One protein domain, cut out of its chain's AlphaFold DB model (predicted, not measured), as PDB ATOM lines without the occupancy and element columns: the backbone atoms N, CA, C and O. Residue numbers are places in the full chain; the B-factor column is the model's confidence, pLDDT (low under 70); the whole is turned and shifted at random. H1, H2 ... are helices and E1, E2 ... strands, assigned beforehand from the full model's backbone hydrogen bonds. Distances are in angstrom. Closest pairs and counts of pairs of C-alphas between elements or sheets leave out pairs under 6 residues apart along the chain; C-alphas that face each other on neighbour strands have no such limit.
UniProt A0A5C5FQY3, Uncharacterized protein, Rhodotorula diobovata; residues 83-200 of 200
ATOM      1  N   SER A  83     134.783 127.667 184.591       82.81
ATOM      2  CA  SER A  83     135.523 128.927 184.638       82.81
ATOM      3  C   SER A  83     134.565 130.126 184.519       82.81
ATOM      4  O   SER A  83     133.616 130.098 183.726       82.81
ATOM      5  N   PRO A  84     134.767 131.200 185.311       83.00
ATOM      6  CA  PRO A  84     133.919 132.381 185.230       83.00
ATOM      7  C   PRO A  84     134.091 133.031 183.856       83.00
ATOM      8  O   PRO A  84     135.198 133.405 183.473       83.00
ATOM      9  N   SER A  85     132.986 133.156 183.127       88.25
ATOM     10  CA  SER A  85     132.961 133.528 181.707       88.25
ATOM     11  C   SER A  85     132.226 134.852 181.465       88.25
ATOM     12  O   SER A  85     132.545 135.567 180.515       88.25
ATOM     13  N   HIS A  86     131.294 135.223 182.350       88.88
ATOM     14  CA  HIS A  86     130.538 136.474 182.272       88.88
ATOM     15  C   HIS A  86     130.539 137.224 183.621       88.88
ATOM     16  O   HIS A  86     130.712 136.639 184.695       88.88
ATOM     17  N   PHE A  87     130.318 138.537 183.565       90.06
ATOM     18  CA  PHE A  87     130.018 139.401 184.703       90.06
ATOM     19  C   PHE A  87     128.510 139.643 184.785       90.06
ATOM     20  O   PHE A  87     127.950 140.259 183.884       90.06
ATOM     21  N   LEU A  88     127.862 139.247 185.880       87.75
ATOM     22  CA  LEU A  88     126.528 139.716 186.257       87.75
ATOM     23  C   LEU A  88     126.684 141.026 187.049       87.75
ATOM     24  O   LEU A  88     127.012 141.021 188.234       87.75
ATOM     25  N   VAL A  89     126.477 142.149 186.367       89.25
ATOM     26  CA  VAL A  89     126.612 143.531 186.844       89.25
ATOM     27  C   VAL A  89     125.233 144.092 187.212       89.25
ATOM     28  O   VAL A  89     124.385 144.212 186.341       89.25
ATOM     29  N   THR A  90     124.983 144.486 188.456       88.62
ATOM     30  CA  THR A  90     123.689 145.018 188.933       88.62
ATOM     31  C   THR A  90     123.794 146.494 189.287       88.62
ATOM     32  O   THR A  90     124.589 146.856 190.149       88.62
ATOM     33  N   LEU A  91     122.966 147.357 188.689       87.75
ATOM     34  CA  LEU A  91     122.997 148.807 188.907       87.75
ATOM     35  C   LEU A  91     122.292 149.205 190.219       87.75
ATOM     36  O   LEU A  91     121.079 149.412 190.257       87.75
ATOM     37  N   LEU A  92     123.044 149.318 191.314       89.31
ATOM     38  CA  LEU A  92     122.524 149.593 192.662       89.31
ATOM     39  C   LEU A  92     122.167 151.077 192.875       89.31
ATOM     40  O   LEU A  92     121.164 151.384 193.535       89.31
ATOM     41  N   ARG A  93     122.959 151.993 192.298       91.31
ATOM     42  CA  ARG A  93     122.759 153.458 192.340       91.31
ATOM     43  C   ARG A  93     122.433 154.011 190.943       91.31
ATOM     44  O   ARG A  93     122.828 153.431 189.942       91.31
ATOM     45  N   SER A  94     121.675 155.109 190.860       90.88
ATOM     46  CA  SER A  94     121.258 155.690 189.570       90.88
ATOM     47  C   SER A  94     122.381 156.523 188.927       90.88
ATOM     48  O   SER A  94     122.932 157.382 189.615       90.88
ATOM     49  N   PRO A  95     122.689 156.354 187.625       89.19
ATOM     50  CA  PRO A  95     123.728 157.117 186.932       89.19
ATOM     51  C   PRO A  95     123.265 158.505 186.448       89.19
ATOM     52  O   PRO A  95     124.032 159.200 185.787       89.19
ATOM     53  N   LEU A  96     122.022 158.919 186.735       89.00
ATOM     54  CA  LEU A  96     121.413 160.141 186.185       89.00
ATOM     55  C   LEU A  96     122.248 161.410 186.440       89.00
ATOM     56  O   LEU A  96     122.417 162.220 185.534       89.00
ATOM     57  N   HIS A  97     122.805 161.549 187.644       90.38
ATOM     58  CA  HIS A  97     123.558 162.731 188.086       90.38
ATOM     59  C   HIS A  97     125.062 162.676 187.754       90.38
ATOM     60  O   HIS A  97     125.854 163.379 188.376       90.38
ATOM     61  N   LEU A  98     125.480 161.822 186.813       89.69
ATOM     62  CA  LEU A  98     126.892 161.607 186.485       89.69
ATOM     63  C   LEU A  98     127.312 162.249 185.158       89.69
ATOM     64  O   LEU A  98     126.493 162.556 184.280       89.69
ATOM     65  N   GLY A  99     128.628 162.400 184.996       95.12
ATOM     66  CA  GLY A  99     129.247 162.860 183.756       95.12
ATOM     67  C   GLY A  99     128.899 161.964 182.560       95.12
ATOM     68  O   GLY A  99     128.640 160.766 182.704       95.12
ATOM     69  N   ALA A 100     128.907 162.550 181.359       94.12
ATOM     70  CA  ALA A 100     128.469 161.876 180.134       94.12
ATOM     71  C   ALA A 100     129.207 160.547 179.873       94.12
ATOM     72  O   ALA A 100     128.567 159.578 179.481       94.12
ATOM     73  N   SER A 101     130.510 160.464 180.175       93.62
ATOM     74  CA  SER A 101     131.317 159.239 180.028       93.62
ATOM     75  C   SER A 101     130.814 158.064 180.887       93.62
ATOM     76  O   SER A 101     130.704 156.934 180.406       93.62
ATOM     77  N   GLN A 102     130.409 158.317 182.137       94.12
ATOM     78  CA  GLN A 102     129.843 157.276 183.004       94.12
ATOM     79  C   GLN A 102     128.425 156.886 182.567       94.12
ATOM     80  O   GLN A 102     128.099 155.700 182.533       94.12
ATOM     81  N   ARG A 103     127.592 157.850 182.146       92.88
ATOM     82  CA  ARG A 103     126.272 157.537 181.565       92.88
ATOM     83  C   ARG A 103     126.382 156.735 180.263       92.88
ATOM     84  O   ARG A 103     125.614 155.794 180.081       92.88
ATOM     85  N   ALA A 104     127.361 157.041 179.411       91.31
ATOM     86  CA  ALA A 104     127.668 156.263 178.213       91.31
ATOM     87  C   ALA A 104     128.127 154.842 178.571       91.31
ATOM     88  O   ALA A 104     127.541 153.884 178.082       91.31
ATOM     89  N   SER A 105     129.076 154.694 179.504       93.44
ATOM     90  CA  SER A 105     129.543 153.381 179.984       93.44
ATOM     91  C   SER A 105     128.396 152.524 180.540       93.44
ATOM     92  O   SER A 105     128.327 151.324 180.278       93.44
ATOM     93  N   ALA A 106     127.453 153.132 181.273       90.81
ATOM     94  CA  ALA A 106     126.282 152.430 181.795       90.81
ATOM     95  C   ALA A 106     125.335 151.986 180.668       90.81
ATOM     96  O   ALA A 106     124.850 150.853 180.680       90.81
ATOM     97  N   ALA A 107     125.126 152.835 179.655       89.06
ATOM     98  CA  ALA A 107     124.352 152.491 178.465       89.06
ATOM     99  C   ALA A 107     125.013 151.374 177.631       89.06
ATOM    100  O   ALA A 107     124.300 150.475 177.180       89.06
ATOM    101  N   SER A 108     126.347 151.369 177.496       88.56
ATOM    102  CA  SER A 108     127.125 150.302 176.840       88.56
ATOM    103  C   SER A 108     126.987 148.948 177.545       88.56
ATOM    104  O   SER A 108     126.930 147.920 176.879       88.56
ATOM    105  N   LEU A 109     126.854 148.931 178.878       86.81
ATOM    106  CA  LEU A 109     126.528 147.721 179.649       86.81
ATOM    107  C   LEU A 109     125.017 147.389 179.669       86.81
ATOM    108  O   LEU A 109     124.616 146.421 180.315       86.81
ATOM    109  N   GLY A 110     124.157 148.174 179.006       84.50
ATOM    110  CA  GLY A 110     122.697 147.984 178.995       84.50
ATOM    111  C   GLY A 110     121.964 148.427 180.274       84.50
ATOM    112  O   GLY A 110     120.770 148.154 180.425       84.50
ATOM    113  N   LEU A 111     122.645 149.116 181.194       84.69
ATOM    114  CA  LEU A 111     122.163 149.460 182.536       84.69
ATOM    115  C   LEU A 111     121.428 150.813 182.559       84.69
ATOM    116  O   LEU A 111     121.960 151.833 182.992       84.69
ATOM    117  N   HIS A 112     120.170 150.813 182.106       81.88
ATOM    118  CA  HIS A 112     119.335 152.029 182.011       81.88
ATOM    119  C   HIS A 112     118.522 152.349 183.276       81.88
ATOM    120  O   HIS A 112     118.145 153.498 183.489       81.88
ATOM    121  N   LYS A 113     118.210 151.348 184.113       82.75
ATOM    122  CA  LYS A 113     117.370 151.507 185.319       82.75
ATOM    123  C   LYS A 113     118.071 151.002 186.576       82.75
ATOM    124  O   LYS A 113     118.716 149.956 186.558       82.75
ATOM    125  N   ARG A 114     117.868 151.691 187.702       84.81
ATOM    126  CA  ARG A 114     118.285 151.193 189.022       84.81
ATOM    127  C   ARG A 114     117.628 149.830 189.302       84.81
ATOM    128  O   ARG A 114     116.471 149.619 188.954       84.81
ATOM    129  N   LEU A 115     118.379 148.922 189.918       82.19
ATOM    130  CA  LEU A 115     118.064 147.508 190.162       82.19
ATOM    131  C   LEU A 115     117.845 146.645 188.902       82.19
ATOM    132  O   LEU A 115     117.535 145.462 189.039       82.19
ATOM    133  N   SER A 116     118.072 147.178 187.694       78.19
ATOM    134  CA  SER A 116     118.351 146.328 186.529       78.19
ATOM    135  C   SER A 116     119.778 145.786 186.615       78.19
ATOM    136  O   SER A 116     120.655 146.421 187.209       78.19
ATOM    137  N   SER A 117     120.009 144.606 186.043       82.81
ATOM    138  CA  SER A 117     121.355 144.019 185.977       82.81
ATOM    139  C   SER A 117     121.805 143.769 184.535       82.81
ATOM    140  O   SER A 117     121.094 144.129 183.592       82.81
ATOM    141  N   SER A 118     122.969 143.148 184.341       84.44
ATOM    142  CA  SER A 118     123.495 142.796 183.030       84.44
ATOM    143  C   SER A 118     124.550 141.679 183.089       84.44
ATOM    144  O   SER A 118     125.508 141.815 183.829       84.44
ATOM    145  N   ILE A 119     124.381 140.581 182.342       86.25
ATOM    146  CA  ILE A 119     125.352 139.474 182.146       86.25
ATOM    147  C   ILE A 119     126.266 139.736 180.927       86.25
ATOM    148  O   ILE A 119     125.996 139.257 179.828       86.25
ATOM    149  N   VAL A 120     127.348 140.490 181.094       85.19
ATOM    150  CA  VAL A 120     128.269 140.842 179.991       85.19
ATOM    151  C   VAL A 120     129.435 139.839 179.924       85.19
ATOM    152  O   VAL A 120     129.978 139.508 180.979       85.19
ATOM    153  N   PRO A 121     129.858 139.338 178.745       90.56
ATOM    154  CA  PRO A 121     131.010 138.437 178.633       90.56
ATOM    155  C   PRO A 121     132.306 139.118 179.094       90.56
ATOM    156  O   PRO A 121     132.534 140.295 178.803       90.56
ATOM    157  N   ILE A 122     133.170 138.376 179.799       91.44
ATOM    158  CA  ILE A 122     134.412 138.914 180.375       91.44
ATOM    159  C   ILE A 122     135.398 139.260 179.252       91.44
ATOM    160  O   ILE A 122     136.070 138.407 178.679       91.44
ATOM    161  N   THR A 123     135.485 140.553 178.953       92.19
ATOM    162  CA  THR A 123     136.379 141.149 177.949       92.19
ATOM    163  C   THR A 123     137.070 142.395 178.522       92.19
ATOM    164  O   THR A 123     136.474 143.057 179.377       92.19
ATOM    165  N   PRO A 124     138.268 142.792 178.046       94.12
ATOM    166  CA  PRO A 124     138.959 143.987 178.548       94.12
ATOM    167  C   PRO A 124     138.106 145.264 178.471       94.12
ATOM    168  O   PRO A 124     138.073 146.049 179.416       94.12
ATOM    169  N   GLN A 125     137.335 145.425 177.391       92.00
ATOM    170  CA  GLN A 125     136.402 146.538 177.206       92.00
ATOM    171  C   GLN A 125     135.271 146.527 178.253       92.00
ATOM    172  O   GLN A 125     135.015 147.548 178.891       92.00
ATOM    173  N   SER A 126     134.635 145.370 178.492       91.12
ATOM    174  CA  SER A 126     133.606 145.240 179.538       91.12
ATOM    175  C   SER A 126     134.160 145.522 180.939       91.12
ATOM    176  O   SER A 126     133.510 146.211 181.724       91.12
ATOM    177  N   ALA A 127     135.382 145.060 181.231       94.06
ATOM    178  CA  ALA A 127     136.054 145.302 182.500       94.06
ATOM    179  C   ALA A 127     136.353 146.797 182.691       94.06
ATOM    180  O   ALA A 127     136.129 147.322 183.778       94.06
ATOM    181  N   GLY A 128     136.758 147.504 181.629       96.50
ATOM    182  CA  GLY A 128     136.919 148.960 181.632       96.50
ATOM    183  C   GLY A 128     135.627 149.706 181.993       96.50
ATOM    184  O   GLY A 128     135.634 150.533 182.905       96.50
ATOM    185  N   TYR A 129     134.499 149.370 181.353       94.44
ATOM    186  CA  TYR A 129     133.199 149.971 181.693       94.44
ATOM    187  C   TYR A 129     132.745 149.634 183.123       94.44
ATOM    188  O   TYR A 129     132.193 150.493 183.809       94.44
ATOM    189  N   VAL A 130     132.995 148.409 183.599       94.62
ATOM    190  CA  VAL A 130     132.687 148.000 184.980       94.62
ATOM    191  C   VAL A 130     133.537 148.776 185.993       94.62
ATOM    192  O   VAL A 130     132.995 149.293 186.968       94.62
ATOM    193  N   LEU A 131     134.842 148.935 185.748       96.94
ATOM    194  CA  LEU A 131     135.747 149.710 186.606       96.94
ATOM    195  C   LEU A 131     135.359 151.196 186.662       96.94
ATOM    196  O   LEU A 131     135.333 151.774 187.749       96.94
ATOM    197  N   ALA A 132     134.967 151.791 185.529       95.25
ATOM    198  CA  ALA A 132     134.482 153.175 185.450       95.25
ATOM    199  C   ALA A 132     133.186 153.434 186.253       95.25
ATOM    200  O   ALA A 132     132.848 154.589 186.541       95.25
ATOM    201  N   LEU A 133     132.463 152.368 186.621       95.69
ATOM    202  CA  LEU A 133     131.169 152.400 187.308       95.69
ATOM    203  C   LEU A 133     131.170 151.672 188.659       95.69
ATOM    204  O   LEU A 133     130.098 151.509 189.243       95.69
ATOM    205  N   LYS A 134     132.338 151.260 189.174       95.56
ATOM    206  CA  LYS A 134     132.482 150.401 190.369       95.56
ATOM    207  C   LYS A 134     131.731 150.892 191.617       95.56
ATOM    208  O   LYS A 134     131.298 150.091 192.430       95.56
ATOM    209  N   GLU A 135     131.512 152.203 191.735       94.62
ATOM    210  CA  GLU A 135     130.753 152.826 192.829       94.62
ATOM    211  C   GLU A 135     129.226 152.654 192.717       94.62
ATOM    212  O   GLU A 135     128.491 152.877 193.682       94.62
ATOM    213  N   LEU A 136     128.711 152.312 191.537       94.12
ATOM    214  CA  LEU A 136     127.278 152.217 191.244       94.12
ATOM    215  C   LEU A 136     126.784 150.779 191.148       94.12
ATOM    216  O   LEU A 136     125.583 150.550 191.319       94.12
ATOM    217  N   VAL A 137     127.675 149.844 190.806       93.81
ATOM    218  CA  VAL A 137     127.320 148.480 190.411       93.81
ATOM    219  C   VAL A 137     127.840 147.434 191.393       93.81
ATOM    220  O   VAL A 137     128.998 147.461 191.791       93.81
ATOM    221  N   GLY A 138     126.992 146.469 191.744       92.06
ATOM    222  CA  GLY A 138     127.449 145.195 192.302       92.06
ATOM    223  C   GLY A 138     127.830 144.254 191.159       92.06
ATOM    224  O   GLY A 138     127.169 144.273 190.126       92.06
ATOM    225  N   VAL A 139     128.871 143.433 191.314       93.50
ATOM    226  CA  VAL A 139     129.316 142.500 190.262       93.50
ATOM    227  C   VAL A 139     129.487 141.100 190.837       93.50
ATOM    228  O   VAL A 139     130.248 140.909 191.782       93.50
ATOM    229  N   ARG A 140     128.827 140.108 190.232       90.50
ATOM    230  CA  ARG A 140     129.074 138.681 190.469       90.50
ATOM    231  C   ARG A 140     129.705 138.066 189.219       90.50
ATOM    232  O   ARG A 140     129.224 138.289 188.113       90.50
ATOM    233  N   ARG A 141     130.783 137.294 189.376       91.38
ATOM    234  CA  ARG A 141     131.306 136.441 188.292       91.38
ATOM    235  C   ARG A 141     130.407 135.213 188.153       91.38
ATOM    236  O   ARG A 141     130.010 134.660 189.175       91.38
ATOM    237  N   VAL A 142     130.092 134.813 186.924       86.81
ATOM    238  CA  VAL A 142     129.186 133.690 186.627       86.81
ATOM    239  C   VAL A 142     129.774 132.805 185.520       86.81
ATOM    240  O   VAL A 142     130.481 133.296 184.630       86.81
ATOM    241  N   SER A 143     129.530 131.495 185.589       89.38
ATOM    242  CA  SER A 143     130.005 130.533 184.583       89.38
ATOM    243  C   SER A 143     129.132 130.532 183.323       89.38
ATOM    244  O   SER A 143     128.060 131.141 183.293       89.38
ATOM    245  N   ARG A 144     129.578 129.846 182.260       83.94
ATOM    246  CA  ARG A 144     128.752 129.649 181.054       83.94
ATOM    247  C   ARG A 144     127.492 128.827 181.362       83.94
ATOM    248  O   ARG A 144     126.447 129.087 180.776       83.94
ATOM    249  N   ASP A 145     127.574 127.908 182.321       84.75
ATOM    250  CA  ASP A 145     126.495 126.979 182.672       84.75
ATOM    251  C   ASP A 145     125.372 127.665 183.461       84.75
ATOM    252  O   ASP A 145     124.201 127.487 183.131       84.75
ATOM    253  N   GLU A 146     125.702 128.540 184.425       79.50
ATOM    254  CA  GLU A 146     124.709 129.412 185.080       79.50
ATOM    255  C   GLU A 146     123.957 130.269 184.043       79.50
ATOM    256  O   GLU A 146     122.732 130.409 184.073       79.50
ATOM    257  N   VAL A 147     124.711 130.815 183.089       80.19
ATOM    258  CA  VAL A 147     124.209 131.691 182.029       80.19
ATOM    259  C   VAL A 147     123.297 130.939 181.052       80.19
ATOM    260  O   VAL A 147     122.236 131.456 180.693       80.19
ATOM    261  N   ALA A 148     123.643 129.700 180.692       79.50
ATOM    262  CA  ALA A 148     122.798 128.808 179.901       79.50
ATOM    263  C   ALA A 148     121.537 128.361 180.670       79.50
ATOM    264  O   ALA A 148     120.443 128.355 180.102       79.50
ATOM    265  N   ALA A 149     121.656 128.069 181.970       78.31
ATOM    266  CA  ALA A 149     120.533 127.680 182.823       78.31
ATOM    267  C   ALA A 149     119.468 128.787 182.914       78.31
ATOM    268  O   ALA A 149     118.281 128.511 182.719       78.31
ATOM    269  N   TRP A 150     119.864 130.054 183.100       72.44
ATOM    270  CA  TRP A 150     118.913 131.173 183.003       72.44
ATOM    271  C   TRP A 150     118.438 131.426 181.570       72.44
ATOM    272  O   TRP A 150     117.319 131.896 181.385       72.44
ATOM    273  N   GLY A 151     119.271 131.138 180.566       69.69
ATOM    274  CA  GLY A 151     118.925 131.209 179.144       69.69
ATOM    275  C   GLY A 151     117.819 130.236 178.717       69.69
ATOM    276  O   GLY A 151     117.117 130.495 177.733       69.69
ATOM    277  N   SER A 152     117.655 129.140 179.467       68.56
ATOM    278  CA  SER A 152     116.761 128.021 179.163       68.56
ATOM    279  C   SER A 152     115.297 128.428 178.963       68.56
ATOM    280  O   SER A 152     114.783 129.386 179.549       68.56
ATOM    281  N   ARG A 153     114.585 127.654 178.134       66.94
ATOM    282  CA  ARG A 153     113.156 127.869 177.869       66.94
ATOM    283  C   ARG A 153     112.316 127.769 179.147       66.94
ATOM    284  O   ARG A 153     111.464 128.626 179.359       66.94
ATOM    285  N   GLU A 154     112.598 126.794 180.012       69.00
ATOM    286  CA  GLU A 154     111.910 126.633 181.298       69.00
ATOM    287  C   GLU A 154     112.070 127.882 182.177       69.00
ATOM    288  O   GLU A 154     111.078 128.440 182.644       69.00
ATOM    289  N   TRP A 155     113.300 128.388 182.342       64.94
ATOM    290  CA  TRP A 155     113.532 129.596 183.137       64.94
ATOM    291  C   TRP A 155     112.824 130.819 182.544       64.94
ATOM    292  O   TRP A 155     112.277 131.631 183.288       64.94
ATOM    293  N   ARG A 156     112.777 130.944 181.208       62.38
ATOM    294  CA  ARG A 156     112.070 132.021 180.481       62.38
ATOM    295  C   ARG A 156     110.549 131.980 180.644       62.38
ATOM    296  O   ARG A 156     109.925 133.040 180.709       62.38
ATOM    297  N   GLU A 157     109.971 130.784 180.667       65.06
ATOM    298  CA  GLU A 157     108.520 130.556 180.738       65.06
ATOM    299  C   GLU A 157     108.007 130.428 182.182       65.06
ATOM    300  O   GLU A 157     106.802 130.539 182.411       65.06
ATOM    301  N   ARG A 158     108.911 130.294 183.168       62.53
ATOM    302  CA  ARG A 158     108.597 130.242 184.603       62.53
ATOM    303  C   ARG A 158     107.655 131.391 185.014       62.53
ATOM    304  O   ARG A 158     107.996 132.564 184.794       62.53
ATOM    305  N   PRO A 159     106.488 131.095 185.619       55.41
ATOM    306  CA  PRO A 159     105.524 132.108 186.029       55.41
ATOM    307  C   PRO A 159     105.994 132.798 187.315       55.41
ATOM    308  O   PRO A 159     105.581 132.427 188.407       55.41
ATOM    309  N   GLY A 160     106.851 133.812 187.175       55.81
ATOM    310  CA  GLY A 160     107.273 134.640 188.309       55.81
ATOM    311  C   GLY A 160     106.095 135.341 188.998       55.81
ATOM    312  O   GLY A 160     105.047 135.560 188.375       55.81
ATOM    313  N   GLU A 161     106.306 135.738 190.256       45.53
ATOM    314  CA  GLU A 161     105.309 136.125 191.283       45.53
ATOM    315  C   GLU A 161     104.099 136.954 190.775       45.53
ATOM    316  O   GLU A 161     102.964 136.795 191.217       45.53
ATOM    317  N   GLY A 162     104.321 137.848 189.801       52.53
ATOM    318  CA  GLY A 162     103.306 138.729 189.209       52.53
ATOM    319  C   GLY A 162     102.574 138.207 187.958       52.53
ATOM    320  O   GLY A 162     102.048 139.032 187.209       52.53
ATOM    321  N   ARG A 163     102.589 136.896 187.662       41.94
ATOM    322  CA  ARG A 163     101.969 136.249 186.471       41.94
ATOM    323  C   ARG A 163     102.411 136.785 185.090       41.94
ATOM    324  O   ARG A 163     101.756 136.511 184.088       41.94
ATOM    325  N   LYS A 164     103.523 137.528 184.989       47.94
ATOM    326  CA  LYS A 164     104.043 138.093 183.715       47.94
ATOM    327  C   LYS A 164     105.308 137.402 183.172       47.94
ATOM    328  O   LYS A 164     105.930 137.908 182.237       47.94
ATOM    329  N   GLY A 165     105.652 136.240 183.734       46.53
ATOM    330  CA  GLY A 165     106.848 135.458 183.404       46.53
ATOM    331  C   GLY A 165     108.149 136.088 183.919       46.53
ATOM    332  O   GLY A 165     108.190 137.273 184.249       46.53
ATOM    333  N   SER A 166     109.243 135.321 183.936       50.16
ATOM    334  CA  SER A 166     110.564 135.744 184.454       50.16
ATOM    335  C   SER A 166     111.272 136.857 183.646       50.16
ATOM    336  O   SER A 166     112.429 137.207 183.903       50.16
ATOM    337  N   GLY A 167     110.598 137.417 182.637       47.75
ATOM    338  CA  GLY A 167     111.012 138.612 181.905       47.75
ATOM    339  C   GLY A 167     112.133 138.431 180.879       47.75
ATOM    340  O   GLY A 167     112.325 139.326 180.056       47.75
ATOM    341  N   LEU A 168     112.844 137.297 180.841       47.59
ATOM    342  CA  LEU A 168     113.970 137.135 179.918       47.59
ATOM    343  C   LEU A 168     113.543 137.302 178.448       47.59
ATOM    344  O   LEU A 168     112.610 136.671 177.949       47.59
ATOM    345  N   ARG A 169     114.248 138.203 177.765       45.78
ATOM    346  CA  ARG A 169     114.211 138.446 176.325       45.78
ATOM    347  C   ARG A 169     115.635 138.284 175.815       45.78
ATOM    348  O   ARG A 169     116.521 138.965 176.321       45.78
ATOM    349  N   VAL A 170     115.815 137.385 174.859       44.12
ATOM    350  CA  VAL A 170     117.025 137.242 174.041       44.12
ATOM    351  C   VAL A 170     116.701 137.918 172.706       44.12
ATOM    352  O   VAL A 170     115.595 137.720 172.197       44.12
ATOM    353  N   LYS A 171     117.600 138.750 172.165       40.38
ATOM    354  CA  LYS A 171     117.457 139.296 170.801       40.38
ATOM    355  C   LYS A 171     117.760 138.156 169.823       40.38
ATOM    356  O   LYS A 171     118.655 137.373 170.102       40.38
ATOM    357  N   ALA A 172     117.041 138.035 168.707       38.66
ATOM    358  CA  ALA A 172     117.246 136.911 167.782       38.66
ATOM    359  C   ALA A 172     118.656 136.881 167.149       38.66
ATOM    360  O   ALA A 172     119.134 135.819 166.777       38.66
ATOM    361  N   GLU A 173     119.328 138.033 167.083       41.56
ATOM    362  CA  GLU A 173     120.686 138.225 166.551       41.56
ATOM    363  C   GLU A 173     121.737 138.234 167.685       41.56
ATOM    364  O   GLU A 173     122.590 139.116 167.752       41.56
ATOM    365  N   ALA A 174     121.602 137.339 168.663       45.84
ATOM    366  CA  ALA A 174     122.500 137.248 169.814       45.84
ATOM    367  C   ALA A 174     123.492 136.088 169.631       45.84
ATOM    368  O   ALA A 174     123.103 134.928 169.761       45.84
ATOM    369  N   ASP A 175     124.766 136.404 169.373       44.22
ATOM    370  CA  ASP A 175     125.862 135.420 169.392       44.22
ATOM    371  C   ASP A 175     125.934 134.689 170.742       44.22
ATOM    372  O   ASP A 175     125.545 135.248 171.770       44.22
ATOM    373  N   GLU A 176     126.534 133.493 170.786       45.41
ATOM    374  CA  GLU A 176     126.580 132.630 171.985       45.41
ATOM    375  C   GLU A 176     127.144 133.277 173.272       45.41
ATOM    376  O   GLU A 176     126.921 132.756 174.366       45.41
ATOM    377  N   GLY A 177     127.884 134.388 173.163       39.59
ATOM    378  CA  GLY A 177     128.395 135.185 174.289       39.59
ATOM    379  C   GLY A 177     127.483 136.337 174.747       39.59
ATOM    380  O   GLY A 177     127.927 137.189 175.515       39.59
ATOM    381  N   SER A 178     126.243 136.410 174.255       37.16
ATOM    382  CA  SER A 178     125.325 137.549 174.420       37.16
ATOM    383  C   SER A 178     124.062 137.140 175.191       37.16
ATOM    384  O   SER A 178     123.114 136.623 174.600       37.16
ATOM    385  N   VAL A 179     124.005 137.356 176.514       38.56
ATOM    386  CA  VAL A 179     122.809 136.991 177.324       38.56
ATOM    387  C   VAL A 179     122.008 138.228 177.733       38.56
ATOM    388  O   VAL A 179     121.859 139.088 176.865       38.56
ATOM    389  N   ILE A 180     121.545 138.387 178.999       47.59
ATOM    390  CA  ILE A 180     120.872 139.608 179.520       47.59
ATOM    391  C   ILE A 180     119.380 139.602 178.935       47.59
ATOM    392  O   ILE A 180     119.241 139.667 177.730       47.59
ATOM    393  N   ARG A 181     118.139 139.339 179.457       48.81
ATOM    394  CA  ARG A 181     117.201 139.412 180.652       48.81
ATOM    395  C   ARG A 181     116.313 140.698 180.896       48.81
ATOM    396  O   ARG A 181     116.504 141.403 181.866       48.81
ATOM    397  N   VAL A 182     115.221 141.031 180.181       34.41
ATOM    398  CA  VAL A 182     114.294 142.123 180.666       34.41
ATOM    399  C   VAL A 182     113.631 141.770 182.030       34.41
ATOM    400  O   VAL A 182     113.515 140.600 182.378       34.41
ATOM    401  N   GLY A 183     113.212 142.756 182.841       38.28
ATOM    402  CA  GLY A 183     112.455 142.526 184.087       38.28
ATOM    403  C   GLY A 183     111.889 143.811 184.706       38.28
ATOM    404  O   GLY A 183     112.533 144.854 184.665       38.28
ATOM    405  N   SER A 184     110.668 143.745 185.245       37.88
ATOM    406  CA  SER A 184     109.936 144.909 185.784       37.88
ATOM    407  C   SER A 184     110.109 145.098 187.298       37.88
ATOM    408  O   SER A 184     110.326 144.127 188.016       37.88
ATOM    409  N   GLU A 185     109.912 146.332 187.777       37.41
ATOM    410  CA  GLU A 185     110.043 146.831 189.170       37.41
ATOM    411  C   GLU A 185     109.228 146.109 190.273       37.41
ATOM    412  O   GLU A 185     109.174 146.587 191.402       37.41
ATOM    413  N   ARG A 186     108.579 144.975 189.980       40.31
ATOM    414  CA  ARG A 186     107.661 144.272 190.897       40.31
ATOM    415  C   ARG A 186     108.160 142.904 191.381       40.31
ATOM    416  O   ARG A 186     107.526 142.325 192.253       40.31
ATOM    417  N   ALA A 187     109.284 142.402 190.865       40.50
ATOM    418  CA  ALA A 187     109.911 141.187 191.388       40.50
ATOM    419  C   ALA A 187     110.670 141.490 192.697       40.50
ATOM    420  O   ALA A 187     111.721 142.137 192.678       40.50
ATOM    421  N   ARG A 188     110.134 141.029 193.835       37.34
ATOM    422  CA  ARG A 188     110.902 140.863 195.083       37.34
ATOM    423  C   ARG A 188     111.735 139.572 194.990       37.34
ATOM    424  O   ARG A 188     111.386 138.673 194.236       37.34
ATOM    425  N   GLY A 189     112.828 139.487 195.748       46.38
ATOM    426  CA  GLY A 189     113.724 138.321 195.741       46.38
ATOM    427  C   GLY A 189     114.684 138.268 194.545       46.38
ATOM    428  O   GLY A 189     115.067 139.305 193.990       46.38
ATOM    429  N   ASP A 190     115.095 137.053 194.177       39.19
ATOM    430  CA  ASP A 190     116.169 136.790 193.207       39.19
ATOM    431  C   ASP A 190     115.698 136.644 191.748       39.19
ATOM    432  O   ASP A 190     116.517 136.569 190.832       39.19
ATOM    433  N   GLU A 191     114.390 136.725 191.476       41.31
ATOM    434  CA  GLU A 191     113.808 136.604 190.124       41.31
ATOM    435  C   GLU A 191     114.140 137.775 189.156       41.31
ATOM    436  O   GLU A 191     113.552 137.900 188.077       41.31
ATOM    437  N   ARG A 192     115.097 138.648 189.497       50.41
ATOM    438  CA  ARG A 192     115.383 139.942 188.839       50.41
ATOM    439  C   ARG A 192     115.774 139.822 187.363       50.41
ATOM    440  O   ARG A 192     116.504 138.918 186.978       50.41
ATOM    441  N   GLY A 193     115.373 140.797 186.544       47.62
ATOM    442  CA  GLY A 193     115.845 140.936 185.160       47.62
ATOM    443  C   GLY A 193     117.184 141.684 185.023       47.62
ATOM    444  O   GLY A 193     117.500 142.597 185.787       47.62
ATOM    445  N   PHE A 194     117.952 141.317 184.001       43.53
ATOM    446  CA  PHE A 194     119.220 141.884 183.545       43.53
ATOM    447  C   PHE A 194     119.158 142.280 182.017       43.53
ATOM    448  O   PHE A 194     119.127 141.369 181.209       43.53
ATOM    449  N   ARG A 195     119.093 143.539 181.513       42.44
ATOM    450  CA  ARG A 195     118.556 143.894 180.133       42.44
ATOM    451  C   ARG A 195     119.455 143.756 178.849       42.44
ATOM    452  O   ARG A 195     120.261 144.639 178.582       42.44
ATOM    453  N   VAL A 196     119.196 142.743 177.994       42.69
ATOM    454  CA  VAL A 196     119.769 142.355 176.650       42.69
ATOM    455  C   VAL A 196     120.868 143.189 175.955       42.69
ATOM    456  O   VAL A 196     120.625 144.357 175.651       42.69
ATOM    457  N   VAL A 197     122.027 142.571 175.621       42.03
ATOM    458  CA  VAL A 197     123.135 143.163 174.813       42.03
ATOM    459  C   VAL A 197     124.009 142.100 174.089       42.03
ATOM    460  O   VAL A 197     124.512 141.178 174.722       42.03
ATOM    461  N   ALA A 198     124.234 142.270 172.779       41.81
ATOM    462  CA  ALA A 198     125.283 141.594 171.993       41.81
ATOM    463  C   ALA A 198     126.432 142.577 171.681       41.81
ATOM    464  O   ALA A 198     126.342 143.749 172.058       41.81
ATOM    465  N   ARG A 199     127.503 142.144 170.997       42.56
ATOM    466  CA  ARG A 199     128.529 143.088 170.507       42.56
ATOM    467  C   ARG A 199     127.891 144.163 169.597       42.56
ATOM    468  O   ARG A 199     127.016 143.809 168.807       42.56
ATOM    469  N   PRO A 200     128.287 145.443 169.725       42.03
ATOM    470  CA  PRO A 200     128.028 146.462 168.708       42.03
ATOM    471  C   PRO A 200     128.970 146.302 167.505       42.03
ATOM    472  O   PRO A 200     130.065 145.717 167.696       42.03
TER     473      PRO A 200
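What this domain is: This is residues 83 to 200 of the 200 residues of an uncharacterized protein of Rhodotorula diobovata (UniProt A0A5C5FQY3). A small sheet of three strands, E2, E1 and E3, has H2 over one face and H3 over the other; H1 packs on H2, and H4 follows H3 away from the sheet. After H4 a long stretch without named elements, residues 158 to 200, loops outward and then folds back beside the E2 edge of the sheet. The printed part has 118 residues, with four named helices and three named strands along the chain as E1 H1 E2 H2 E3 H3 H4, and the sheet is antiparallel. The class is mixed, helices and strands, with under half of the residues, 51 of 118, in named elements. The whole is compact, with a radius of gyration of the C-alphas of 13.7 A and spans of 39 by 30 by 24 A.

Where its parts are: Find C-alpha 84 at (133.919, 132.381, 185.230); from there E1, residues 84 to 91, runs 20.1 A. H1 is residues 100 to 108, 12.1 A long, and E2 is residues 117 to 121, 13.4 A. H2, residues 124 to 132, begins at C-alpha 124 (138.959, 143.987, 178.548) and covers 12.3 A. E3, residues 137 to 143, is 19.1 A long; H3, residues 144 to 151, is 10.1 A. H4, residues 153 to 157, is 6.1 A and ends at C-alpha 157 (108.520, 130.556, 180.738).

How they stand to each other: Look first at E1, the inner strand. It is antiparallel to E3 at 156 degrees, with N 88 and O 140 within hydrogen-bond range at 2.8 A. It is antiparallel to E2 at 153 degrees, with N 89 and O 118 at 2.7 A. E2, H2 and E3 form a split strand-helix-strand unit, two strands running the same way with E1 between them, and its crossover is right-handed. H2 is on the sheet at a height of 8.6 A, over E2 and along it at 9 degrees on the local plane. H3 is on the opposite face, over E1 and along it at 16 degrees on the local plane; the C-alphas of Ser 85 and Arg 144, 5.8 A apart, are the closest of E1 and H3. H1 touches H2 at a steep tilt of 49 degrees, opposite ways, closest at the C-alphas of Ser 105 and Tyr 129, 5.3 A. H1 is not on the sheet. H4 is not on it either; it is close to H3 but not clearly touching, with the C-alphas of Ala 149 and Trp 155 closest at 7.3 A. In H1, H2, H3 and H4 every O i to N i+4 pair is within hydrogen-bond range.

The domain as a whole: Look at Gly 99 and Glu 154 for the two C-alphas farthest apart, 40.2 A. The printed part has no cut and no long link between named elements. Residues 151 to 200 have pLDDT under 70; the mean of the printed part is 71.3.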